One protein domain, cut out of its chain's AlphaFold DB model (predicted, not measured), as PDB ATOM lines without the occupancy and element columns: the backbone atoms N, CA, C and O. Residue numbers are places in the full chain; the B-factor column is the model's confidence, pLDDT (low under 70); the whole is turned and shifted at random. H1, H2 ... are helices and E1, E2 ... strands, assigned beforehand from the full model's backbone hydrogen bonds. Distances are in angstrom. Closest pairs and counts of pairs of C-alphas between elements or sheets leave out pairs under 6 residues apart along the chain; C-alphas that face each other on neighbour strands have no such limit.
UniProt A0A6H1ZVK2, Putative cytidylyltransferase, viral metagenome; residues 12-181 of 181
ATOM      1  N   VAL A  12     203.573 215.438 128.883       97.00
ATOM      2  CA  VAL A  12     202.275 216.083 128.650       97.00
ATOM      3  C   VAL A  12     201.178 215.299 129.361       97.00
ATOM      4  O   VAL A  12     200.852 214.181 128.967       97.00
ATOM      5  N   GLY A  13     200.584 215.902 130.389       96.00
ATOM      6  CA  GLY A  13     199.392 215.377 131.055       96.00
ATOM      7  C   GLY A  13     198.109 215.878 130.401       96.00
ATOM      8  O   GLY A  13     197.853 217.081 130.390       96.00
ATOM      9  N   THR A  14     197.266 214.974 129.908       93.81
ATOM     10  CA  THR A  14     196.030 215.316 129.179       93.81
ATOM     11  C   THR A  14     194.882 214.365 129.536       93.81
ATOM     12  O   THR A  14     195.148 213.209 129.851       93.81
ATOM     13  N   PRO A  15     193.607 214.790 129.491       90.56
ATOM     14  CA  PRO A  15     192.470 213.867 129.496       90.56
ATOM     15  C   PRO A  15     192.107 213.357 128.082       90.56
ATOM     16  O   PRO A  15     191.258 212.479 127.945       90.56
ATOM     17  N   ASP A  16     192.707 213.912 127.019       89.88
ATOM     18  CA  ASP A  16     192.364 213.616 125.622       89.88
ATOM     19  C   ASP A  16     193.387 212.688 124.948       89.88
ATOM     20  O   ASP A  16     194.557 213.032 124.760       89.88
ATOM     21  N   GLU A  17     192.897 211.533 124.507       87.88
ATOM     22  CA  GLU A  17     193.624 210.523 123.739       87.88
ATOM     23  C   GLU A  17     194.192 211.042 122.405       87.88
ATOM     24  O   GLU A  17     195.239 210.584 121.952       87.88
ATOM     25  N   ILE A  18     193.537 212.021 121.771       90.75
ATOM     26  CA  ILE A  18     194.003 212.611 120.506       90.75
ATOM     27  C   ILE A  18     195.319 213.366 120.714       90.75
ATOM     28  O   ILE A  18     196.183 213.355 119.835       90.75
ATOM     29  N   ILE A  19     195.487 214.002 121.877       92.50
ATOM     30  CA  ILE A  19     196.713 214.730 122.218       92.50
ATOM     31  C   ILE A  19     197.882 213.751 122.377       92.50
ATOM     32  O   ILE A  19     198.986 214.070 121.941       92.50
ATOM     33  N   ARG A  20     197.646 212.543 122.913       94.06
ATOM     34  CA  ARG A  20     198.701 211.528 123.074       94.06
ATOM     35  C   ARG A  20     199.377 211.193 121.752       94.06
ATOM     36  O   ARG A  20     200.599 211.256 121.671       94.06
ATOM     37  N   ASP A  21     198.593 210.882 120.722       92.62
ATOM     38  CA  ASP A  21     199.136 210.473 119.422       92.62
ATOM     39  C   ASP A  21     200.038 211.567 118.811       92.62
ATOM     40  O   ASP A  21     201.096 211.260 118.254       92.62
ATOM     41  N   ASP A  22     199.656 212.843 118.935       93.88
ATOM     42  CA  ASP A  22     200.458 213.965 118.430       93.88
ATOM     43  C   ASP A  22     201.745 214.157 119.251       93.88
ATOM     44  O   ASP A  22     202.836 214.231 118.676       93.88
ATOM     45  N   VAL A  23     201.647 214.147 120.584       95.38
ATOM     46  CA  VAL A  23     202.790 214.311 121.501       95.38
ATOM     47  C   VAL A  23     203.822 213.195 121.315       95.38
ATOM     48  O   VAL A  23     205.005 213.475 121.097       95.38
ATOM     49  N   GLU A  24     203.379 211.936 121.313       94.75
ATOM     50  CA  GLU A  24     204.259 210.776 121.142       94.75
ATOM     51  C   GLU A  24     204.915 210.763 119.753       94.75
ATOM     52  O   GLU A  24     206.093 210.420 119.617       94.75
ATOM     53  N   SER A  25     204.201 211.201 118.707       94.81
ATOM     54  CA  SER A  25     204.770 211.303 117.356       94.81
ATOM     55  C   SER A  25     205.892 212.344 117.245       94.81
ATOM     56  O   SER A  25     206.783 212.205 116.400       94.81
ATOM     57  N   ASN A  26     205.885 213.347 118.130       93.06
ATOM     58  CA  ASN A  26     206.939 214.349 118.274       93.06
ATOM     59  C   ASN A  26     208.064 213.910 119.234       93.06
ATOM     60  O   ASN A  26     209.046 214.639 119.395       93.06
ATOM     61  N   GLY A  27     207.969 212.707 119.814       94.69
ATOM     62  CA  GLY A  27     209.009 212.100 120.646       94.69
ATOM     63  C   GLY A  27     209.022 212.572 122.099       94.69
ATOM     64  O   GLY A  27     210.088 212.546 122.713       94.69
ATOM     65  N   TYR A  28     207.878 213.015 122.623       95.44
ATOM     66  CA  TYR A  28     207.695 213.361 124.035       95.44
ATOM     67  C   TYR A  28     206.780 212.353 124.726       95.44
ATOM     68  O   TYR A  28     205.938 211.728 124.078       95.44
ATOM     69  N   ASP A  29     206.935 212.227 126.041       96.75
ATOM     70  CA  ASP A  29     206.079 211.361 126.841       96.75
ATOM     71  C   ASP A  29     204.724 212.032 127.090       96.75
ATOM     72  O   ASP A  29     204.617 213.251 127.268       96.75
ATOM     73  N   CYS A  30     203.669 211.223 127.114       97.00
ATOM     74  CA  CYS A  30     202.316 211.687 127.363       97.00
ATOM     75  C   CYS A  30     201.589 210.738 128.311       97.00
ATOM     76  O   CYS A  30     201.605 209.522 128.126       97.00
ATOM     77  N   VAL A  31     200.922 211.310 129.309       96.62
ATOM     78  CA  VAL A  31     200.083 210.579 130.255       96.62
ATOM     79  C   VAL A  31     198.640 211.003 130.036       96.62
ATOM     80  O   VAL A  31     198.273 212.162 130.258       96.62
ATOM     81  N   VAL A  32     197.823 210.044 129.600       94.75
ATOM     82  CA  VAL A  32     196.370 210.209 129.534       94.75
ATOM     83  C   VAL A  32     195.809 209.902 130.916       94.75
ATOM     84  O   VAL A  32     195.920 208.779 131.400       94.75
ATOM     85  N   SER A  33     195.265 210.920 131.572       92.81
ATOM     86  CA  SER A  33     194.774 210.831 132.943       92.81
ATOM     87  C   SER A  33     193.296 210.463 132.970       92.81
ATOM     88  O   SER A  33     192.488 211.104 132.301       92.81
ATOM     89  N   ASP A  34     192.944 209.480 133.799       91.81
ATOM     90  CA  ASP A  34     191.551 209.087 134.065       91.81
ATOM     91  C   ASP A  34     190.854 209.997 135.100       91.81
ATOM     92  O   ASP A  34     189.711 209.738 135.486       91.81
ATOM     93  N   ARG A  35     191.540 211.035 135.599       90.81
ATOM     94  CA  ARG A  35     190.952 212.019 136.516       90.81
ATOM     95  C   ARG A  35     189.933 212.895 135.797       90.81
ATOM     96  O   ARG A  35     189.988 213.062 134.578       90.81
ATOM     97  N   ASP A  36     189.035 213.490 136.577       90.88
ATOM     98  CA  ASP A  36     188.105 214.495 136.067       90.88
ATOM     99  C   ASP A  36     188.867 215.615 135.334       90.88
ATOM    100  O   ASP A  36     190.001 215.956 135.684       90.88
ATOM    101  N   GLU A  37     188.243 216.185 134.298       89.56
ATOM    102  CA  GLU A  37     188.853 217.214 133.442       89.56
ATOM    103  C   GLU A  37     189.393 218.390 134.272       89.56
ATOM    104  O   GLU A  37     190.536 218.814 134.063       89.56
ATOM    105  N   ASP A  38     188.606 218.788 135.276       91.56
ATOM    106  CA  ASP A  38     188.864 219.893 136.201       91.56
ATOM    107  C   ASP A  38     189.848 219.525 137.337       91.56
ATOM    108  O   ASP A  38     190.367 220.413 138.012       91.56
ATOM    109  N   ASP A  39     190.168 218.238 137.561       94.31
ATOM    110  CA  ASP A  39     191.174 217.820 138.557       94.31
ATOM    111  C   ASP A  39     192.598 217.891 137.978       94.31
ATOM    112  O   ASP A  39     193.327 216.900 137.852       94.31
ATOM    113  N   VAL A  40     193.000 219.107 137.602       95.62
ATOM    114  CA  VAL A  40     194.322 219.384 137.032       95.62
ATOM    115  C   VAL A  40     195.417 219.131 138.070       95.62
ATOM    116  O   VAL A  40     196.422 218.503 137.746       95.62
ATOM    117  N   LEU A  41     195.223 219.555 139.324       97.06
ATOM    118  CA  LEU A  41     196.168 219.304 140.416       97.06
ATOM    119  C   LEU A  41     196.442 217.809 140.606       97.06
ATOM    120  O   LEU A  41     197.603 217.408 140.657       97.06
ATOM    121  N   GLY A  42     195.397 216.981 140.655       96.31
ATOM    122  CA  GLY A  42     195.559 215.536 140.794       96.31
ATOM    123  C   GLY A  42     196.344 214.925 139.635       96.31
ATOM    124  O   GLY A  42     197.161 214.033 139.842       96.31
ATOM    125  N   ARG A  43     196.159 215.449 138.417       96.31
ATOM    126  CA  ARG A  43     196.928 215.017 137.242       96.31
ATOM    127  C   ARG A  43     198.417 215.326 137.388       96.31
ATOM    128  O   ARG A  43     199.239 214.487 137.033       96.31
ATOM    129  N   TYR A  44     198.767 216.497 137.923       97.50
ATOM    130  CA  TYR A  44     200.162 216.821 138.239       97.50
ATOM    131  C   TYR A  44     200.735 215.875 139.297       97.50
ATOM    132  O   TYR A  44     201.864 215.425 139.127       97.50
ATOM    133  N   VAL A  45     199.970 215.557 140.348       97.31
ATOM    134  CA  VAL A  45     200.394 214.623 141.409       97.31
ATOM    135  C   VAL A  45     200.706 213.247 140.827       97.31
ATOM    136  O   VAL A  45     201.824 212.769 140.996       97.31
ATOM    137  N   ASP A  46     199.775 212.651 140.077       97.00
ATOM    138  CA  ASP A  46     199.961 211.311 139.502       97.00
ATOM    139  C   ASP A  46     201.200 211.238 138.605       97.00
ATOM    140  O   ASP A  46     202.005 210.315 138.719       97.00
ATOM    141  N   ILE A  47     201.371 212.230 137.724       97.56
ATOM    142  CA  ILE A  47     202.501 212.276 136.788       97.56
ATOM    143  C   ILE A  47     203.813 212.489 137.544       97.56
ATOM    144  O   ILE A  47     204.811 211.834 137.249       97.56
ATOM    145  N   ALA A  48     203.834 213.386 138.528       97.81
ATOM    146  CA  ALA A  48     205.033 213.632 139.317       97.81
ATOM    147  C   ALA A  48     205.460 212.379 140.100       97.81
ATOM    148  O   ALA A  48     206.649 212.058 140.131       97.81
ATOM    149  N   GLU A  49     204.508 211.634 140.670       97.44
ATOM    150  CA  GLU A  49     204.774 210.366 141.354       97.44
ATOM    151  C   GLU A  49     205.245 209.266 140.388       97.44
ATOM    152  O   GLU A  49     206.203 208.553 140.696       97.44
ATOM    153  N   GLU A  50     204.618 209.140 139.213       97.38
ATOM    154  CA  GLU A  50     204.982 208.146 138.193       97.38
ATOM    155  C   GLU A  50     206.433 208.317 137.717       97.38
ATOM    156  O   GLU A  50     207.166 207.334 137.578       97.38
ATOM    157  N   TYR A  51     206.862 209.565 137.519       97.44
ATOM    158  CA  TYR A  51     208.205 209.898 137.041       97.44
ATOM    159  C   TYR A  51     209.217 210.106 138.176       97.44
ATOM    160  O   TYR A  51     210.401 210.306 137.904       97.44
ATOM    161  N   GLY A  52     208.783 210.030 139.439       97.56
ATOM    162  CA  GLY A  52     209.637 210.248 140.605       97.56
ATOM    163  C   GLY A  52     210.264 211.642 140.622       97.56
ATOM    164  O   GLY A  52     211.456 211.769 140.898       97.56
ATOM    165  N   ALA A  53     209.489 212.667 140.264       97.75
ATOM    166  CA  ALA A  53     209.963 214.039 140.194       97.75
ATOM    167  C   ALA A  53     210.201 214.619 141.597       97.75
ATOM    168  O   ALA A  53     209.314 214.592 142.444       97.75
ATOM    169  N   ASP A  54     211.377 215.212 141.814       97.50
ATOM    170  CA  ASP A  54     211.676 215.989 143.028       97.50
ATOM    171  C   ASP A  54     211.186 217.447 142.908       97.50
ATOM    172  O   ASP A  54     210.942 218.146 143.892       97.50
ATOM    173  N   THR A  55     211.062 217.945 141.677       98.12
ATOM    174  CA  THR A  55     210.644 219.312 141.351       98.12
ATOM    175  C   THR A  55     209.768 219.284 140.109       98.12
ATOM    176  O   THR A  55     210.081 218.603 139.133       98.12
ATOM    177  N   VAL A  56     208.673 220.039 140.141       98.38
ATOM    178  CA  VAL A  56     207.684 220.104 139.067       98.38
ATOM    179  C   VAL A  56     207.683 221.500 138.465       98.38
ATOM    180  O   VAL A  56     207.470 222.488 139.165       98.38
ATOM    181  N   VAL A  57     207.902 221.571 137.152       98.25
ATOM    182  CA  VAL A  57     207.768 222.795 136.355       98.25
ATOM    183  C   VAL A  57     206.438 222.735 135.611       98.25
ATOM    184  O   VAL A  57     206.252 221.909 134.717       98.25
ATOM    185  N   ARG A  58     205.505 223.609 135.978       97.25
ATOM    186  CA  ARG A  58     204.204 223.752 135.330       97.25
ATOM    187  C   ARG A  58     204.308 224.726 134.161       97.25
ATOM    188  O   ARG A  58     204.644 225.891 134.354       97.25
ATOM    189  N   ILE A  59     203.936 224.240 132.977       95.81
ATOM    190  CA  ILE A  59     203.761 225.009 131.738       95.81
ATOM    191  C   ILE A  59     202.390 224.651 131.156       95.81
ATOM    192  O   ILE A  59     201.996 223.484 131.174       95.81
ATOM    193  N   THR A  60     201.652 225.631 130.638       92.50
ATOM    194  CA  THR A  60     200.349 225.397 130.000       92.50
ATOM    195  C   THR A  60     200.488 225.237 128.481       92.50
ATOM    196  O   THR A  60     201.365 225.825 127.846       92.50
ATOM    197  N   GLY A  61     199.639 224.396 127.879       90.44
ATOM    198  CA  GLY A  61     199.754 224.003 126.463       90.44
ATOM    199  C   GLY A  61     199.453 225.113 125.447       90.44
ATOM    200  O   GLY A  61     199.765 224.976 124.268       90.44
ATOM    201  N   ASP A  62     198.880 226.225 125.896       92.12
ATOM    202  CA  ASP A  62     198.568 227.427 125.119       92.12
ATOM    203  C   ASP A  62     199.744 228.422 125.032       92.12
ATOM    204  O   ASP A  62     199.596 229.507 124.465       92.12
ATOM    205  N   CYS A  63     200.919 228.056 125.560       92.31
ATOM    206  CA  CYS A  63     202.137 228.871 125.600       92.31
ATOM    207  C   CYS A  63     203.222 228.364 124.617       92.31
ATOM    208  O   CYS A  63     204.297 227.934 125.039       92.31
ATOM    209  N   PRO A  64     203.005 228.411 123.287       91.56
ATOM    210  CA  PRO A  64     203.929 227.830 122.299       91.56
ATOM    211  C   PRO A  64     205.248 228.602 122.150       91.56
ATOM    212  O   PRO A  64     206.154 228.147 121.455       91.56
ATOM    213  N   LEU A  65     205.341 229.784 122.763       93.44
ATOM    214  CA  LEU A  65     206.524 230.637 122.772       93.44
ATOM    215  C   LEU A  65     207.317 230.511 124.079       93.44
ATOM    216  O   LEU A  65     208.039 231.440 124.405       93.44
ATOM    217  N   ILE A  66     207.203 229.410 124.827       95.12
ATOM    218  CA  ILE A  66     207.941 229.219 126.083       95.12
ATOM    219  C   ILE A  66     209.469 229.150 125.892       95.12
ATOM    220  O   ILE A  66     209.979 228.433 125.030       95.12
ATOM    221  N   ASP A  67     210.222 229.880 126.721       95.31
ATOM    222  CA  ASP A  67     211.685 229.998 126.624       95.31
ATOM    223  C   ASP A  67     212.402 229.113 127.650       95.31
ATOM    224  O   ASP A  67     212.264 229.319 128.856       95.31
ATOM    225  N   GLY A  68     213.205 228.154 127.175       95.44
ATOM    226  CA  GLY A  68     213.967 227.246 128.033       95.44
ATOM    227  C   GLY A  68     214.943 227.956 128.972       95.44
ATOM    228  O   GLY A  68     215.099 227.536 130.114       95.44
ATOM    229  N   GLY A  69     215.521 229.085 128.555       95.94
ATOM    230  CA  GLY A  69     216.383 229.892 129.413       95.94
ATOM    231  C   GLY A  69     215.612 230.602 130.530       95.94
ATOM    232  O   GLY A  69     216.166 230.814 131.609       95.94
ATOM    233  N   ILE A  70     214.340 230.963 130.312       96.88
ATOM    234  CA  ILE A  70     213.460 231.495 131.373       96.88
ATOM    235  C   ILE A  70     213.038 230.370 132.318       96.88
ATOM    236  O   ILE A  70     213.024 230.576 133.533       96.88
ATOM    237  N   VAL A  71     212.754 229.178 131.786       98.12
ATOM    238  CA  VAL A  71     212.498 227.980 132.596       98.12
ATOM    239  C   VAL A  71     213.678 227.713 133.533       98.12
ATOM    240  O   VAL A  71     213.487 227.677 134.747       98.12
ATOM    241  N   ASP A  72     214.904 227.658 133.007       98.12
ATOM    242  CA  ASP A  72     216.113 227.405 133.803       98.12
ATOM    243  C   ASP A  72     216.356 228.477 134.874       98.12
ATOM    244  O   ASP A  72     216.714 228.170 136.016       98.12
ATOM    245  N   GLN A  73     216.136 229.748 134.536       97.81
ATOM    246  CA  GLN A  73     216.228 230.847 135.499       97.81
ATOM    247  C   GLN A  73     215.172 230.729 136.600       97.81
ATOM    248  O   GLN A  73     215.484 230.977 137.764       97.81
ATOM    249  N   THR A  74     213.946 230.324 136.259       98.50
ATOM    250  CA  THR A  74     212.859 230.176 137.236       98.50
ATOM    251  C   THR A  74     213.132 229.002 138.179       98.50
ATOM    252  O   THR A  74     212.988 229.149 139.390       98.50
ATOM    253  N   ILE A  75     213.635 227.877 137.657       98.50
ATOM    254  CA  ILE A  75     214.121 226.751 138.472       98.50
ATOM    255  C   ILE A  75     215.249 227.217 139.401       98.50
ATOM    256  O   ILE A  75     215.252 226.915 140.591       98.50
ATOM    257  N   SER A  76     216.194 228.007 138.885       98.25
ATOM    258  CA  SER A  76     217.354 228.470 139.656       98.25
ATOM    259  C   SER A  76     216.983 229.367 140.840       98.25
ATOM    260  O   SER A  76     217.670 229.335 141.863       98.25
ATOM    261  N   VAL A  77     215.924 230.179 140.725       98.31
ATOM    262  CA  VAL A  77     215.478 231.047 141.829       98.31
ATOM    263  C   VAL A  77     214.627 230.321 142.873       98.31
ATOM    264  O   VAL A  77     214.362 230.923 143.914       98.31
ATOM    265  N   LEU A  78     214.237 229.057 142.644       98.50
ATOM    266  CA  LEU A  78     213.534 228.234 143.634       98.50
ATOM    267  C   LEU A  78     214.343 228.118 144.929       98.50
ATOM    268  O   LEU A  78     213.832 228.434 145.996       98.50
ATOM    269  N   GLY A  79     215.625 227.755 144.850       96.69
ATOM    270  CA  GLY A  79     216.483 227.644 146.034       96.69
ATOM    271  C   GLY A  79     215.869 226.753 147.125       96.69
ATOM    272  O   GLY A  79     215.532 225.607 146.857       96.69
ATOM    273  N   ASP A  80     215.732 227.298 148.339       96.81
ATOM    274  CA  ASP A  80     215.095 226.629 149.489       96.81
ATOM    275  C   ASP A  80     213.604 227.015 149.658       96.81
ATOM    276  O   ASP A  80     213.023 226.785 150.720       96.81
ATOM    277  N   HIS A  81     213.001 227.677 148.663       98.31
ATOM    278  CA  HIS A  81     211.595 228.080 148.686       98.31
ATOM    279  C   HIS A  81     210.671 226.937 148.252       98.31
ATOM    280  O   HIS A  81     211.060 226.055 147.491       98.31
ATOM    281  N   ASP A  82     209.414 226.993 148.692       98.25
ATOM    282  CA  ASP A  82     208.373 226.037 148.296       98.25
ATOM    283  C   ASP A  82     208.011 226.191 146.809       98.25
ATOM    284  O   ASP A  82     207.692 225.222 146.114       98.25
ATOM    285  N   PHE A  83     208.049 227.434 146.325       98.50
ATOM    286  CA  PHE A  83     207.542 227.801 145.015       98.50
ATOM    287  C   PHE A  83     208.363 228.924 144.377       98.50
ATOM    288  O   PHE A  83     208.784 229.871 145.047       98.50
ATOM    289  N   ALA A  84     208.545 228.857 143.063       98.62
ATOM    290  CA  ALA A  84     209.125 229.917 142.256       98.62
ATOM    291  C   ALA A  84     208.261 230.232 141.040       98.62
ATOM    292  O   ALA A  84     207.663 229.349 140.434       98.62
ATOM    293  N   THR A  85     208.201 231.506 140.661       98.50
ATOM    294  CA  THR A  85     207.362 231.947 139.544       98.50
ATOM    295  C   THR A  85     207.895 233.195 138.866       98.50
ATOM    296  O   THR A  85     208.602 233.994 139.480       98.50
ATOM    297  N   ASN A  86     207.510 233.411 137.612       98.00
ATOM    298  CA  ASN A  86     207.709 234.681 136.915       98.00
ATOM    299  C   ASN A  86     206.403 235.471 136.675       98.00
ATOM    300  O   ASN A  86     206.413 236.497 135.987       98.00
ATOM    301  N   VAL A  87     205.277 235.015 137.240       96.50
ATOM    302  CA  VAL A  87     203.957 235.641 137.044       96.50
ATOM    303  C   VAL A  87     203.517 236.544 138.201       96.50
ATOM    304  O   VAL A  87     202.522 237.260 138.074       96.50
ATOM    305  N   SER A  88     204.255 236.560 139.317       94.69
ATOM    306  CA  SER A  88     203.915 237.346 140.512       94.69
ATOM    307  C   SER A  88     205.165 237.964 141.163       94.69
ATOM    308  O   SER A  88     205.861 237.265 141.895       94.69
ATOM    309  N   PRO A  89     205.487 239.256 140.921       95.62
ATOM    310  CA  PRO A  89     204.837 240.148 139.963       95.62
ATOM    311  C   PRO A  89     205.177 239.763 138.516       95.62
ATOM    312  O   PRO A  89     206.295 239.352 138.219       95.62
ATOM    313  N   ARG A  90     204.224 239.953 137.598       97.06
ATOM    314  CA  ARG A  90     204.448 239.720 136.169       97.06
ATOM    315  C   ARG A  90     205.253 240.862 135.555       97.06
ATOM    316  O   ARG A  90     204.778 241.993 135.522       97.06
ATOM    317  N   THR A  91     206.415 240.539 134.998       97.88
ATOM    318  CA  THR A  91     207.194 241.434 134.116       97.88
ATOM    319  C   THR A  91     207.470 240.830 132.745       97.88
ATOM    320  O   THR A  91     207.826 241.552 131.823       97.88
ATOM    321  N   TYR A  92     207.297 239.518 132.590       97.56
ATOM    322  CA  TYR A  92     207.433 238.828 131.311       97.56
ATOM    323  C   TYR A  92     206.113 238.867 130.518       97.56
ATOM    324  O   TYR A  92     205.042 238.989 131.130       97.56
ATOM    325  N   PRO A  93     206.160 238.738 129.176       96.00
ATOM    326  CA  PRO A  93     204.974 238.506 128.358       96.00
ATOM    327  C   PRO A  93     204.116 237.367 128.908       96.00
ATOM    328  O   PRO A  93     204.641 236.335 129.325       96.00
ATOM    329  N   GLN A  94     202.794 237.523 128.849       94.94
ATOM    330  CA  GLN A  94     201.890 236.394 129.051       94.94
ATOM    331  C   GLN A  94     202.179 235.334 127.990       94.94
ATOM    332  O   GLN A  94     202.270 235.679 126.817       94.94
ATOM    333  N   GLY A  95     202.335 234.072 128.380       93.81
ATOM    334  CA  GLY A  95     202.765 233.004 127.469       93.81
ATOM    335  C   GLY A  95     204.225 232.583 127.643       93.81
ATOM    336  O   GLY A  95     204.661 231.623 127.013       93.81
ATOM    337  N   LEU A  96     204.974 233.278 128.506       96.19
ATOM    338  CA  LEU A  96     206.271 232.833 129.033       96.19
ATOM    339  C   LEU A  96     206.148 232.368 130.487       96.19
ATOM    340  O   LEU A  96     207.123 232.406 131.231       96.19
ATOM    341  N   ASP A  97     204.939 232.014 130.903       96.56
ATOM    342  CA  ASP A  97     204.580 231.756 132.287       96.56
ATOM    343  C   ASP A  97     205.255 230.465 132.760       96.56
ATOM    344  O   ASP A  97     205.079 229.406 132.159       96.56
ATOM    345  N   VAL A  98     206.039 230.566 133.833       98.06
ATOM    346  CA  VAL A  98     206.716 229.432 134.460       98.06
ATOM    347  C   VAL A  98     206.406 229.442 135.944       98.06
ATOM    348  O   VAL A  98     206.625 230.441 136.632       98.06
ATOM    349  N   GLU A  99     205.933 228.304 136.433       98.38
ATOM    350  CA  GLU A  99     205.700 228.046 137.847       98.38
ATOM    351  C   GLU A  99     206.437 226.768 138.235       98.38
ATOM    352  O   GLU A  99     206.277 225.730 137.598       98.38
ATOM    353  N   VAL A 100     207.276 226.846 139.260       98.62
ATOM    354  CA  VAL A 100     208.120 225.746 139.725       98.62
ATOM    355  C   VAL A 100     207.784 225.472 141.179       98.62
ATOM    356  O   VAL A 100     207.746 226.397 141.985       98.62
ATOM    357  N   MET A 101     207.560 224.211 141.525       98.25
ATOM    358  CA  MET A 101     207.254 223.810 142.893       98.25
ATOM    359  C   MET A 101     207.991 222.537 143.277       98.25
ATOM    360  O   MET A 101     208.261 221.683 142.428       98.25
ATOM    361  N   THR A 102     208.304 222.400 144.561       98.19
ATOM    362  CA  THR A 102     208.822 221.132 145.086       98.19
ATOM    363  C   THR A 102     207.731 220.060 145.065       98.19
ATOM    364  O   THR A 102     206.532 220.369 145.093       98.19
ATOM    365  N   ILE A 103     208.130 218.789 145.042       97.81
ATOM    366  CA  ILE A 103     207.173 217.686 145.169       97.81
ATOM    367  C   ILE A 103     206.424 217.740 146.511       97.81
ATOM    368  O   ILE A 103     205.228 217.457 146.576       97.81
ATOM    369  N   GLU A 104     207.082 218.191 147.582       98.00
ATOM    370  CA  GLU A 104     206.457 218.405 148.886       98.00
ATOM    371  C   GLU A 104     205.364 219.476 148.831       98.00
ATOM    372  O   GLU A 104     204.296 219.296 149.420       98.00
ATOM    373  N   THR A 105     205.604 220.572 148.109       97.94
ATOM    374  CA  THR A 105     204.617 221.634 147.878       97.94
ATOM    375  C   THR A 105     203.414 221.102 147.108       97.94
ATOM    376  O   THR A 105     202.281 221.357 147.516       97.94
ATOM    377  N   LEU A 106     203.637 220.311 146.054       97.81
ATOM    378  CA  LEU A 106     202.562 219.707 145.269       97.81
ATOM    379  C   LEU A 106     201.693 218.762 146.118       97.81
ATOM    380  O   LEU A 106     200.468 218.881 146.119       97.81
ATOM    381  N   HIS A 107     202.308 217.882 146.915       97.56
ATOM    382  CA  HIS A 107     201.577 217.000 147.834       97.56
ATOM    383  C   HIS A 107     200.847 217.765 148.939       97.56
ATOM    384  O   HIS A 107     199.745 217.388 149.342       97.56
ATOM    385  N   ARG A 108     201.449 218.846 149.445       96.69
ATOM    386  CA  ARG A 108     200.805 219.720 150.428       96.69
ATOM    387  C   ARG A 108     199.537 220.342 149.842       96.69
ATOM    388  O   ARG A 108     198.510 220.316 150.515       96.69
ATOM    389  N   LEU A 109     199.592 220.847 148.608       96.56
ATOM    390  CA  LEU A 109     198.424 221.395 147.910       96.56
ATOM    391  C   LEU A 109     197.330 220.342 147.724       96.56
ATOM    392  O   LEU A 109     196.174 220.604 148.052       96.56
ATOM    393  N   ASP A 110     197.688 219.142 147.263       96.31
ATOM    394  CA  ASP A 110     196.727 218.054 147.052       96.31
ATOM    395  C   ASP A 110     195.995 217.670 148.346       96.31
ATOM    396  O   ASP A 110     194.763 217.588 148.379       96.31
ATOM    397  N   ALA A 111     196.747 217.540 149.444       95.44
ATOM    398  CA  ALA A 111     196.204 217.231 150.762       95.44
ATOM    399  C   ALA A 111     195.320 218.352 151.337       95.44
ATOM    400  O   ALA A 111     194.394 218.068 152.098       95.44
ATOM    401  N   MET A 112     195.615 219.615 151.013       94.56
ATOM    402  CA  MET A 112     194.844 220.772 151.474       94.56
ATOM    403  C   MET A 112     193.532 220.937 150.707       94.56
ATOM    404  O   MET A 112     192.505 221.197 151.333       94.56
ATOM    405  N   LEU A 113     193.570 220.786 149.380       92.69
ATOM    406  CA  LEU A 113     192.429 221.084 148.518       92.69
ATOM    407  C   LEU A 113     191.424 219.928 148.453       92.69
ATOM    408  O   LEU A 113     190.237 220.188 148.407       92.69
ATOM    409  N   GLY A 114     191.833 218.661 148.580       88.69
ATOM    410  CA  GLY A 114     190.896 217.526 148.657       88.69
ATOM    411  C   GLY A 114     190.012 217.328 147.411       88.69
ATOM    412  O   GLY A 114     189.844 218.207 146.578       88.69
ATOM    413  N   GLU A 115     189.446 216.137 147.220       88.25
ATOM    414  CA  GLU A 115     188.700 215.836 145.987       88.25
ATOM    415  C   GLU A 115     187.465 216.740 145.789       88.25
ATOM    416  O   GLU A 115     186.640 216.908 146.692       88.25
ATOM    417  N   GLY A 116     187.313 217.275 144.573       88.88
ATOM    418  CA  GLY A 116     186.170 218.096 144.163       88.88
ATOM    419  C   GLY A 116     186.259 219.582 144.521       88.88
ATOM    420  O   GLY A 116     185.293 220.309 144.275       88.88
ATOM    421  N   ASP A 117     187.373 220.048 145.091       93.25
ATOM    422  CA  ASP A 117     187.596 221.480 145.294       93.25
ATOM    423  C   ASP A 117     187.876 222.192 143.954       93.25
ATOM    424  O   ASP A 117     188.759 221.756 143.209       93.25
ATOM    425  N   PRO A 118     187.152 223.280 143.623       91.94
ATOM    426  CA  PRO A 118     187.342 224.014 142.373       91.94
ATOM    427  C   PRO A 118     188.750 224.590 142.173       91.94
ATOM    428  O   PRO A 118     189.169 224.791 141.036       91.94
ATOM    429  N   GLU A 119     189.506 224.865 143.241       92.81
ATOM    430  CA  GLU A 119     190.867 225.406 143.124       92.81
ATOM    431  C   GLU A 119     191.845 224.405 142.488       92.81
ATOM    432  O   GLU A 119     192.894 224.805 141.978       92.81
ATOM    433  N   ARG A 120     191.483 223.116 142.435       94.88
ATOM    434  CA  ARG A 120     192.283 222.060 141.795       94.88
ATOM    435  C   ARG A 120     192.434 222.244 140.291       94.88
ATOM    436  O   ARG A 120     193.443 221.798 139.745       94.88
ATOM    437  N   GLU A 121     191.510 222.952 139.642       93.44
ATOM    438  CA  GLU A 121     191.623 223.330 138.228       93.44
ATOM    439  C   GLU A 121     192.787 224.310 138.011       93.44
ATOM    440  O   GLU A 121     193.508 224.264 137.011       93.44
ATOM    441  N   HIS A 122     193.020 225.186 138.987       89.19
ATOM    442  CA  HIS A 122     193.983 226.276 138.900       89.19
ATOM    443  C   HIS A 122     195.227 226.066 139.768       89.19
ATOM    444  O   HIS A 122     195.869 227.051 140.116       89.19
ATOM    445  N   VAL A 123     195.571 224.809 140.075       88.38
ATOM    446  CA  VAL A 123     196.823 224.285 140.673       88.38
ATOM    447  C   VAL A 123     197.541 225.231 141.653       88.38
ATOM    448  O   VAL A 123     197.511 225.020 142.860       88.38
ATOM    449  N   CYS A 124     198.209 226.266 141.137       89.38
ATOM    450  CA  CYS A 124     199.059 227.195 141.877       89.38
ATOM    451  C   CYS A 124     198.316 228.374 142.530       89.38
ATOM    452  O   CYS A 124     198.918 229.069 143.343       89.38
ATOM    453  N   VAL A 125     197.038 228.631 142.210       90.62
ATOM    454  CA  VAL A 125     196.291 229.793 142.745       90.62
ATOM    455  C   VAL A 125     196.334 229.836 144.269       90.62
ATOM    456  O   VAL A 125     196.576 230.901 144.837       90.62
ATOM    457  N   HIS A 126     196.180 228.683 144.921       92.56
ATOM    458  CA  HIS A 126     196.204 228.588 146.377       92.56
ATOM    459  C   HIS A 126     197.540 229.037 146.988       92.56
ATOM    460  O   HIS A 126     197.551 229.705 148.019       92.56
ATOM    461  N   VAL A 127     198.666 228.746 146.320       94.94
ATOM    462  CA  VAL A 127     200.015 229.119 146.784       94.94
ATOM    463  C   VAL A 127     200.135 230.632 146.958       94.94
ATOM    464  O   VAL A 127     200.738 231.094 147.915       94.94
ATOM    465  N   TYR A 128     199.523 231.417 146.069       93.06
ATOM    466  CA  TYR A 128     199.572 232.880 146.140       93.06
ATOM    467  C   TYR A 128     198.654 233.488 147.207       93.06
ATOM    468  O   TYR A 128     198.797 234.670 147.526       93.06
ATOM    469  N   LEU A 129     197.670 232.730 147.695       90.94
ATOM    470  CA  LEU A 129     196.672 233.196 148.660       90.94
ATOM    471  C   LEU A 129     197.044 232.852 150.105       90.94
ATOM    472  O   LEU A 129     196.529 233.491 151.025       90.94
ATOM    473  N   ASP A 130     197.904 231.855 150.296       91.75
ATOM    474  CA  ASP A 130     198.327 231.360 151.601       91.75
ATOM    475  C   ASP A 130     199.758 231.825 151.937       91.75
ATOM    476  O   ASP A 130     200.736 231.429 151.304       91.75
ATOM    477  N   ASP A 131     199.872 232.655 152.978       92.19
ATOM    478  CA  ASP A 131     201.140 233.200 153.483       92.19
ATOM    479  C   ASP A 131     202.086 232.115 154.052       92.19
ATOM    480  O   ASP A 131     203.259 232.396 154.317       92.19
ATOM    481  N   ASP A 132     201.603 230.883 154.256       94.06
ATOM    482  CA  ASP A 132     202.413 229.757 154.724       94.06
ATOM    483  C   ASP A 132     203.275 229.124 153.610       94.06
ATOM    484  O   ASP A 132     204.014 228.170 153.886       94.06
ATOM    485  N   PHE A 133     203.187 229.593 152.360       96.31
ATOM    486  CA  PHE A 133     204.110 229.208 151.288       96.31
ATOM    487  C   PHE A 133     205.210 230.251 151.109       96.31
ATOM    488  O   PHE A 133     204.969 231.447 150.940       96.31
ATOM    489  N   SER A 134     206.456 229.787 151.095       97.75
ATOM    490  CA  SER A 134     207.588 230.628 150.732       97.75
ATOM    491  C   SER A 134     207.717 230.705 149.208       97.75
ATOM    492  O   SER A 134     207.907 229.696 148.533       97.75
ATOM    493  N   ILE A 135     207.608 231.920 148.664       98.00
ATOM    494  CA  ILE A 135     207.596 232.172 147.217       98.00
ATOM    495  C   ILE A 135     208.823 232.988 146.811       98.00
ATOM    496  O   ILE A 135     209.140 234.006 147.432       98.00
ATOM    497  N   SER A 136     209.476 232.562 145.733       98.38
ATOM    498  CA  SER A 136     210.529 233.300 145.039       98.38
ATOM    499  C   SER A 136     210.038 233.785 143.676       98.38
ATOM    500  O   SER A 136     209.377 233.051 142.943       98.38
ATOM    501  N   SER A 137     210.365 235.023 143.311       97.94
ATOM    502  CA  SER A 137     209.896 235.623 142.060       97.94
ATOM    503  C   SER A 137     211.061 235.931 141.131       97.94
ATOM    504  O   SER A 137     211.957 236.703 141.483       97.94
ATOM    505  N   LEU A 138     211.019 235.388 139.916       98.44
ATOM    506  CA  LEU A 138     211.876 235.816 138.820       98.44
ATOM    507  C   LEU A 138     211.267 237.063 138.175       98.44
ATOM    508  O   LEU A 138     210.155 237.030 137.655       98.44
ATOM    509  N   VAL A 139     212.022 238.156 138.172       97.94
ATOM    510  CA  VAL A 139     211.598 239.448 137.622       97.94
ATOM    511  C   VAL A 139     212.588 239.859 136.537       97.94
ATOM    512  O   VAL A 139     213.797 239.712 136.718       97.94
ATOM    513  N   ASP A 140     212.080 240.341 135.406       95.94
ATOM    514  CA  ASP A 140     212.910 240.857 134.313       95.94
ATOM    515  C   ASP A 140     213.377 242.290 134.611       95.94
ATOM    516  O   ASP A 140     212.804 243.009 135.431       95.94
ATOM    517  N   GLU A 141     214.433 242.722 133.928       94.12
ATOM    518  CA  GLU A 141     214.992 244.071 134.062       94.12
ATOM    519  C   GLU A 141     214.034 245.153 133.535       94.12
ATOM    520  O   GLU A 141     214.054 246.292 134.011       94.12
ATOM    521  N   GLU A 142     213.187 244.794 132.569       94.38
ATOM    522  CA  GLU A 142     212.205 245.660 131.921       94.38
ATOM    523  C   GLU A 142     210.800 245.039 132.000       94.38
ATOM    524  O   GLU A 142     210.637 243.822 131.944       94.38
ATOM    525  N   ASP A 143     209.772 245.883 132.123       96.38
ATOM    526  CA  ASP A 143     208.382 245.432 132.207       96.38
ATOM    527  C   ASP A 143     207.774 245.243 130.810       96.38
ATOM    528  O   ASP A 143     207.456 246.204 130.104       96.38
ATOM    529  N   HIS A 144     207.593 243.979 130.447       96.69
ATOM    530  CA  HIS A 144     206.989 243.504 129.207       96.69
ATOM    531  C   HIS A 144     205.665 242.764 129.446       96.69
ATOM    532  O   HIS A 144     205.181 242.047 128.564       96.69
ATOM    533  N   SER A 145     205.047 242.951 130.617       95.94
ATOM    534  CA  SER A 145     203.773 242.322 130.998       95.94
ATOM    535  C   SER A 145     202.593 242.702 130.096       95.94
ATOM    536  O   SER A 145     201.556 242.041 130.103       95.94
ATOM    537  N   ASN A 146     202.742 243.754 129.288       95.31
ATOM    538  CA  ASN A 146     201.759 244.198 128.305       95.31
ATOM    539  C   ASN A 146     201.745 243.359 127.011       95.31
ATOM    540  O   ASN A 146     200.879 243.579 126.161       95.31
ATOM    541  N   LEU A 147     202.709 242.455 126.821       94.88
ATOM    542  CA  LEU A 147     202.774 241.565 125.664       94.88
ATOM    543  C   LEU A 147     202.005 240.265 125.939       94.88
ATOM    544  O   LEU A 147     202.151 239.660 126.996       94.88
ATOM    545  N   ARG A 148     201.210 239.822 124.956       93.56
ATOM    546  CA  ARG A 148     200.390 238.602 125.032       93.56
ATOM    547  C   ARG A 148     200.817 237.598 123.965       93.56
ATOM    548  O   ARG A 148     200.578 237.826 122.778       93.56
ATOM    549  N   TRP A 149     201.498 236.545 124.389       94.12
ATOM    550  CA  TRP A 149     202.139 235.491 123.593       94.12
ATOM    551  C   TRP A 149     201.578 234.082 123.894       94.12
ATOM    552  O   TRP A 149     202.133 233.095 123.416       94.12
ATOM    553  N   CYS A 150     200.477 233.990 124.647       93.69
ATOM    554  CA  CYS A 150     199.617 232.805 124.733       93.69
ATOM    555  C   CYS A 150     198.632 232.750 123.550       93.69
ATOM    556  O   CYS A 150     198.555 233.705 122.771       93.69
ATOM    557  N   VAL A 151     197.898 231.643 123.408       94.81
ATOM    558  CA  VAL A 151     196.893 231.425 122.354       94.81
ATOM    559  C   VAL A 151     195.529 231.099 122.969       94.81
ATOM    560  O   VAL A 151     195.193 229.932 123.137       94.81
ATOM    561  N   ASP A 152     194.720 232.128 123.242       92.56
ATOM    562  CA  ASP A 152     193.344 231.957 123.742       92.56
ATOM    563  C   ASP A 152     192.286 232.158 122.643       92.56
ATOM    564  O   ASP A 152     191.202 231.569 122.672       92.56
ATOM    565  N   ASP A 153     192.581 233.026 121.672       94.12
ATOM    566  CA  ASP A 153     191.664 233.423 120.606       94.12
ATOM    567  C   ASP A 153     192.340 233.477 119.219       94.12
ATOM    568  O   ASP A 153     193.538 233.233 119.048       94.12
ATOM    569  N   GLU A 154     191.552 233.758 118.176       95.88
ATOM    570  CA  GLU A 154     192.050 233.816 116.796       95.88
ATOM    571  C   GLU A 154     193.092 234.934 116.592       95.88
ATOM    572  O   GLU A 154     194.042 234.765 115.820       95.88
ATOM    573  N   GLU A 155     192.955 236.068 117.287       95.12
ATOM    574  CA  GLU A 155     193.910 237.174 117.180       95.12
ATOM    575  C   GLU A 155     195.253 236.797 117.808       95.12
ATOM    576  O   GLU A 155     196.314 237.104 117.248       95.12
ATOM    577  N   ASP A 156     195.210 236.101 118.942       95.06
ATOM    578  CA  ASP A 156     196.376 235.534 119.602       95.06
ATOM    579  C   ASP A 156     197.080 234.504 118.707       95.06
ATOM    580  O   ASP A 156     198.289 234.613 118.480       95.06
ATOM    581  N   PHE A 157     196.330 233.581 118.093       95.50
ATOM    582  CA  PHE A 157     196.879 232.598 117.153       95.50
ATOM    583  C   PHE A 157     197.619 233.265 115.985       95.50
ATOM    584  O   PHE A 157     198.742 232.877 115.646       95.50
ATOM    585  N   ILE A 158     197.028 234.302 115.380       95.81
ATOM    586  CA  ILE A 158     197.661 235.063 114.295       95.81
ATOM    587  C   ILE A 158     198.934 235.756 114.798       95.81
ATOM    588  O   ILE A 158     199.956 235.758 114.103       95.81
ATOM    589  N   ARG A 159     198.900 236.356 115.993       94.38
ATOM    590  CA  ARG A 159     200.047 237.058 116.583       94.38
ATOM    591  C   ARG A 159     201.216 236.107 116.818       94.38
ATOM    592  O   ARG A 159     202.311 236.367 116.323       94.38
ATOM    593  N   VAL A 160     200.964 234.997 117.501       94.19
ATOM    594  CA  VAL A 160     201.955 233.962 117.806       94.19
ATOM    595  C   VAL A 160     202.502 233.328 116.526       94.19
ATOM    596  O   VAL A 160     203.716 233.228 116.359       94.19
ATOM    597  N   SER A 161     201.641 233.011 115.553       94.44
ATOM    598  CA  SER A 161     202.064 232.485 114.246       94.44
ATOM    599  C   SER A 161     202.991 233.451 113.498       94.44
ATOM    600  O   SER A 161     203.956 233.039 112.847       94.44
ATOM    601  N   ASN A 162     202.737 234.760 113.587       94.31
ATOM    602  CA  ASN A 162     203.604 235.773 112.985       94.31
ATOM    603  C   ASN A 162     204.970 235.868 113.680       94.31
ATOM    604  O   ASN A 162     205.971 236.086 112.999       94.31
ATOM    605  N   ILE A 163     205.024 235.700 115.003       93.25
ATOM    606  CA  ILE A 163     206.282 235.660 115.763       93.25
ATOM    607  C   ILE A 163     207.092 234.429 115.336       93.25
ATOM    608  O   ILE A 163     208.215 234.572 114.846       93.25
ATOM    609  N   LEU A 164     206.484 233.241 115.410       91.81
ATOM    610  CA  LEU A 164     207.120 231.970 115.052       91.81
ATOM    611  C   LEU A 164     207.594 231.948 113.592       91.81
ATOM    612  O   LEU A 164     208.714 231.541 113.307       91.81
ATOM    613  N   SER A 165     206.791 232.441 112.647       93.50
ATOM    614  CA  SER A 165     207.179 232.451 111.227       93.50
ATOM    615  C   SER A 165     208.336 233.401 110.901       93.50
ATOM    616  O   SER A 165     209.041 233.182 109.914       93.50
ATOM    617  N   ARG A 166     208.537 234.460 111.694       93.81
ATOM    618  CA  ARG A 166     209.598 235.454 111.465       93.81
ATOM    619  C   ARG A 166     210.891 235.123 112.187       93.81
ATOM    620  O   ARG A 166     211.962 235.351 111.628       93.81
ATOM    621  N   TRP A 167     210.783 234.641 113.418       91.88
ATOM    622  CA  TRP A 167     211.917 234.519 114.331       91.88
ATOM    623  C   TRP A 167     212.132 233.096 114.835       91.88
ATOM    624  O   TRP A 167     213.192 232.814 115.383       91.88
ATOM    625  N   GLY A 168     211.191 232.185 114.576       86.19
ATOM    626  CA  GLY A 168     211.300 230.780 114.941       86.19
ATOM    627  C   GLY A 168     211.622 230.614 116.418       86.19
ATOM    628  O   GLY A 168     210.895 231.090 117.282       86.19
ATOM    629  N   ASP A 169     212.751 229.964 116.667       83.69
ATOM    630  CA  ASP A 169     213.175 229.496 117.980       83.69
ATOM    631  C   ASP A 169     214.124 230.454 118.714       83.69
ATOM    632  O   ASP A 169     214.818 230.029 119.639       83.69
ATOM    633  N   LEU A 170     214.196 231.723 118.299       91.12
ATOM    634  CA  LEU A 170     215.038 232.707 118.976       91.12
ATOM    635  C   LEU A 170     214.619 232.893 120.448       91.12
ATOM    636  O   LEU A 170     213.423 232.890 120.739       91.12
ATOM    637  N   PRO A 171     215.580 233.122 121.363       91.62
ATOM    638  CA  PRO A 171     215.265 233.491 122.737       91.62
ATOM    639  C   PRO A 171     214.412 234.760 122.808       91.62
ATOM    640  O   PRO A 171     214.556 235.673 121.985       91.62
ATOM    641  N   TYR A 172     213.588 234.859 123.846       91.81
ATOM    642  CA  TYR A 172     212.674 235.967 124.115       91.81
ATOM    643  C   TYR A 172     213.326 237.346 123.922       91.81
ATOM    644  O   TYR A 172     212.804 238.199 123.197       91.81
ATOM    645  N   ARG A 173     214.513 237.559 124.505       92.12
ATOM    646  CA  ARG A 173     215.230 238.842 124.413       92.12
ATOM    647  C   ARG A 173     215.667 239.181 122.986       92.12
ATOM    648  O   ARG A 173     215.727 240.356 122.628       92.12
ATOM    649  N   GLU A 174     215.961 238.182 122.160       93.19
ATOM    650  CA  GLU A 174     216.305 238.398 120.752       93.19
ATOM    651  C   GLU A 174     215.056 238.701 119.916       93.19
ATOM    652  O   GLU A 174     215.087 239.612 119.087       93.19
ATOM    653  N   ILE A 175     213.929 238.035 120.203       93.31
ATOM    654  CA  ILE A 175     212.628 238.368 119.603       93.31
ATOM    655  C   ILE A 175     212.280 239.841 119.871       93.31
ATOM    656  O   ILE A 175     211.961 240.576 118.933       93.31
ATOM    657  N   LEU A 176     212.419 240.316 121.113       92.81
ATOM    658  CA  LEU A 176     212.145 241.717 121.460       92.81
ATOM    659  C   LEU A 176     213.030 242.722 120.711       92.81
ATOM    660  O   LEU A 176     212.538 243.743 120.218       92.81
ATOM    661  N   LYS A 177     214.330 242.437 120.580       92.00
ATOM    662  CA  LYS A 177     215.250 243.281 119.797       92.00
ATOM    663  C   LYS A 177     214.827 243.353 118.332       92.00
ATOM    664  O   LYS A 177     214.899 244.417 117.716       92.00
ATOM    665  N   CYS A 178     214.356 242.241 117.769       91.06
ATOM    666  CA  CYS A 178     213.856 242.211 116.399       91.06
ATOM    667  C   CYS A 178     212.508 242.927 116.227       91.06
ATOM    668  O   CYS A 178     212.264 243.479 115.160       91.06
ATOM    669  N   MET A 179     211.643 242.944 117.244       87.69
ATOM    670  CA  MET A 179     210.357 243.658 117.210       87.69
ATOM    671  C   MET A 179     210.505 245.182 117.261       87.69
ATOM    672  O   MET A 179     209.618 245.902 116.803       87.69
ATOM    673  N   THR A 180     211.601 245.668 117.841       82.25
ATOM    674  CA  THR A 180     211.879 247.097 118.047       82.25
ATOM    675  C   THR A 180     212.765 247.717 116.958       82.25
ATOM    676  O   THR A 180     212.949 248.937 116.955       82.25
ATOM    677  N   SER A 181     213.279 246.897 116.030       67.38
ATOM    678  CA  SER A 181     214.130 247.286 114.890       67.38
ATOM    679  C   SER A 181     213.327 247.517 113.609       67.38
ATOM    680  O   SER A 181     213.645 248.491 112.889       67.38
TER     681      SER A 181
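What this domain is: This is residues 12 to 181 of the 181 residues of the protein "Putative cytidylyltransferase" of viral metagenome (UniProt A0A6H1ZVK2). A wall of four short strands, E3 E5 E4 E6, has H3 over one face; to one side lies a small unit of E1, H1 and E2, with H2 between it and H4. H4 and H5 lie at one end of the long axis, while H7 and H8 make a corner at the other, linked to E6 by the long unnamed stretch 138 to 153. The printed part has 170 residues, with eight named helices and six named strands in the order E1 H1 E2 H2 E3 H3 E4 E5 H4 H5 H6 E6 H7 H8. The larger sheet is mixed, E1 and E2 are parallel, and the class is mixed, helices and strands. The whole is compact, with a radius of gyration of the C-alphas of 16.7 A and spans of 50 by 38 by 26 A.

How they stand to each other: Start at E1, residues 12 to 14, the parallel neighbour of E2, residues 29 to 32; N 14 and O 31 are 3.0 A apart. With H1, residues 17 to 25, they form a strand-helix-strand unit, two parallel neighbours with a helix between them along the chain, its crossover right-handed. H2, residues 40 to 51, touches H4, residues 103 to 113, opposite ways at a shallow tilt of 34 degrees, only just short of steep; their closest C-alphas, of Val 45 and Leu 106, are 6.7 A apart. With residues 40 to 42 alone H2 touches H5, residues 118 to 122, closest at the C-alphas of Val 40 and Glu 121, 4.9 A. In the larger sheet look for E3, residues 55 to 58, antiparallel to E5, residues 99 to 102, with N 56 and O 101 at 2.8 A. E4, residues 83 to 85, and E5 form a hairpin, with N 84 and O 100 at 2.8 A; E6, residues 135 to 137, is parallel to E4, with N 136 and O 83 at 2.9 A. H3, residues 68 to 78, is on one face in two layers, sheet and helix, at a height over the sheet of 8.2 A. E3, H3, E4 are a split strand-helix-strand unit, E5 standing between its strands, with a left-handed crossover. H6, residues 125 to 129, only just on the sheet with 5 pairs of C-alphas within 10 A, only grazes it. H7, residues 154 to 167, and H8, residues 172 to 179, are close but not clearly touching, about perpendicular at 88 degrees; the closest C-alphas, of Trp 167 and Ile 175, are 6.6 A apart. Each O i to N i+4 pair is within hydrogen-bond range in H2, H3, H4, H7 and H8, against 3 of 5 in H1 and 0 of 1 in H5 and H6, which each have 2 of 2 O i to N i+3 pairs within range.

Where its parts are: Find C-alpha 12 at (202.275, 216.083, 128.650), where E1 begins. H2 runs 16.8 A, H3 15.6 A, H4 15.5 A and E5 10.5 A. H7, the longest helix, runs 20.0 A from C-alpha 154 at (192.050, 233.816, 116.796); H8 ends at C-alpha 179, (210.357, 243.658, 117.210).

The domain as a whole: The two C-alphas farthest apart, of Glu 115 and Ser 181, are 51.0 A apart. The printed part has no cut; the links E4 to E5 and E6 to H7 are long. The mean pLDDT of the printed part is 94.6, and residue 181, the chain's last, is under 70.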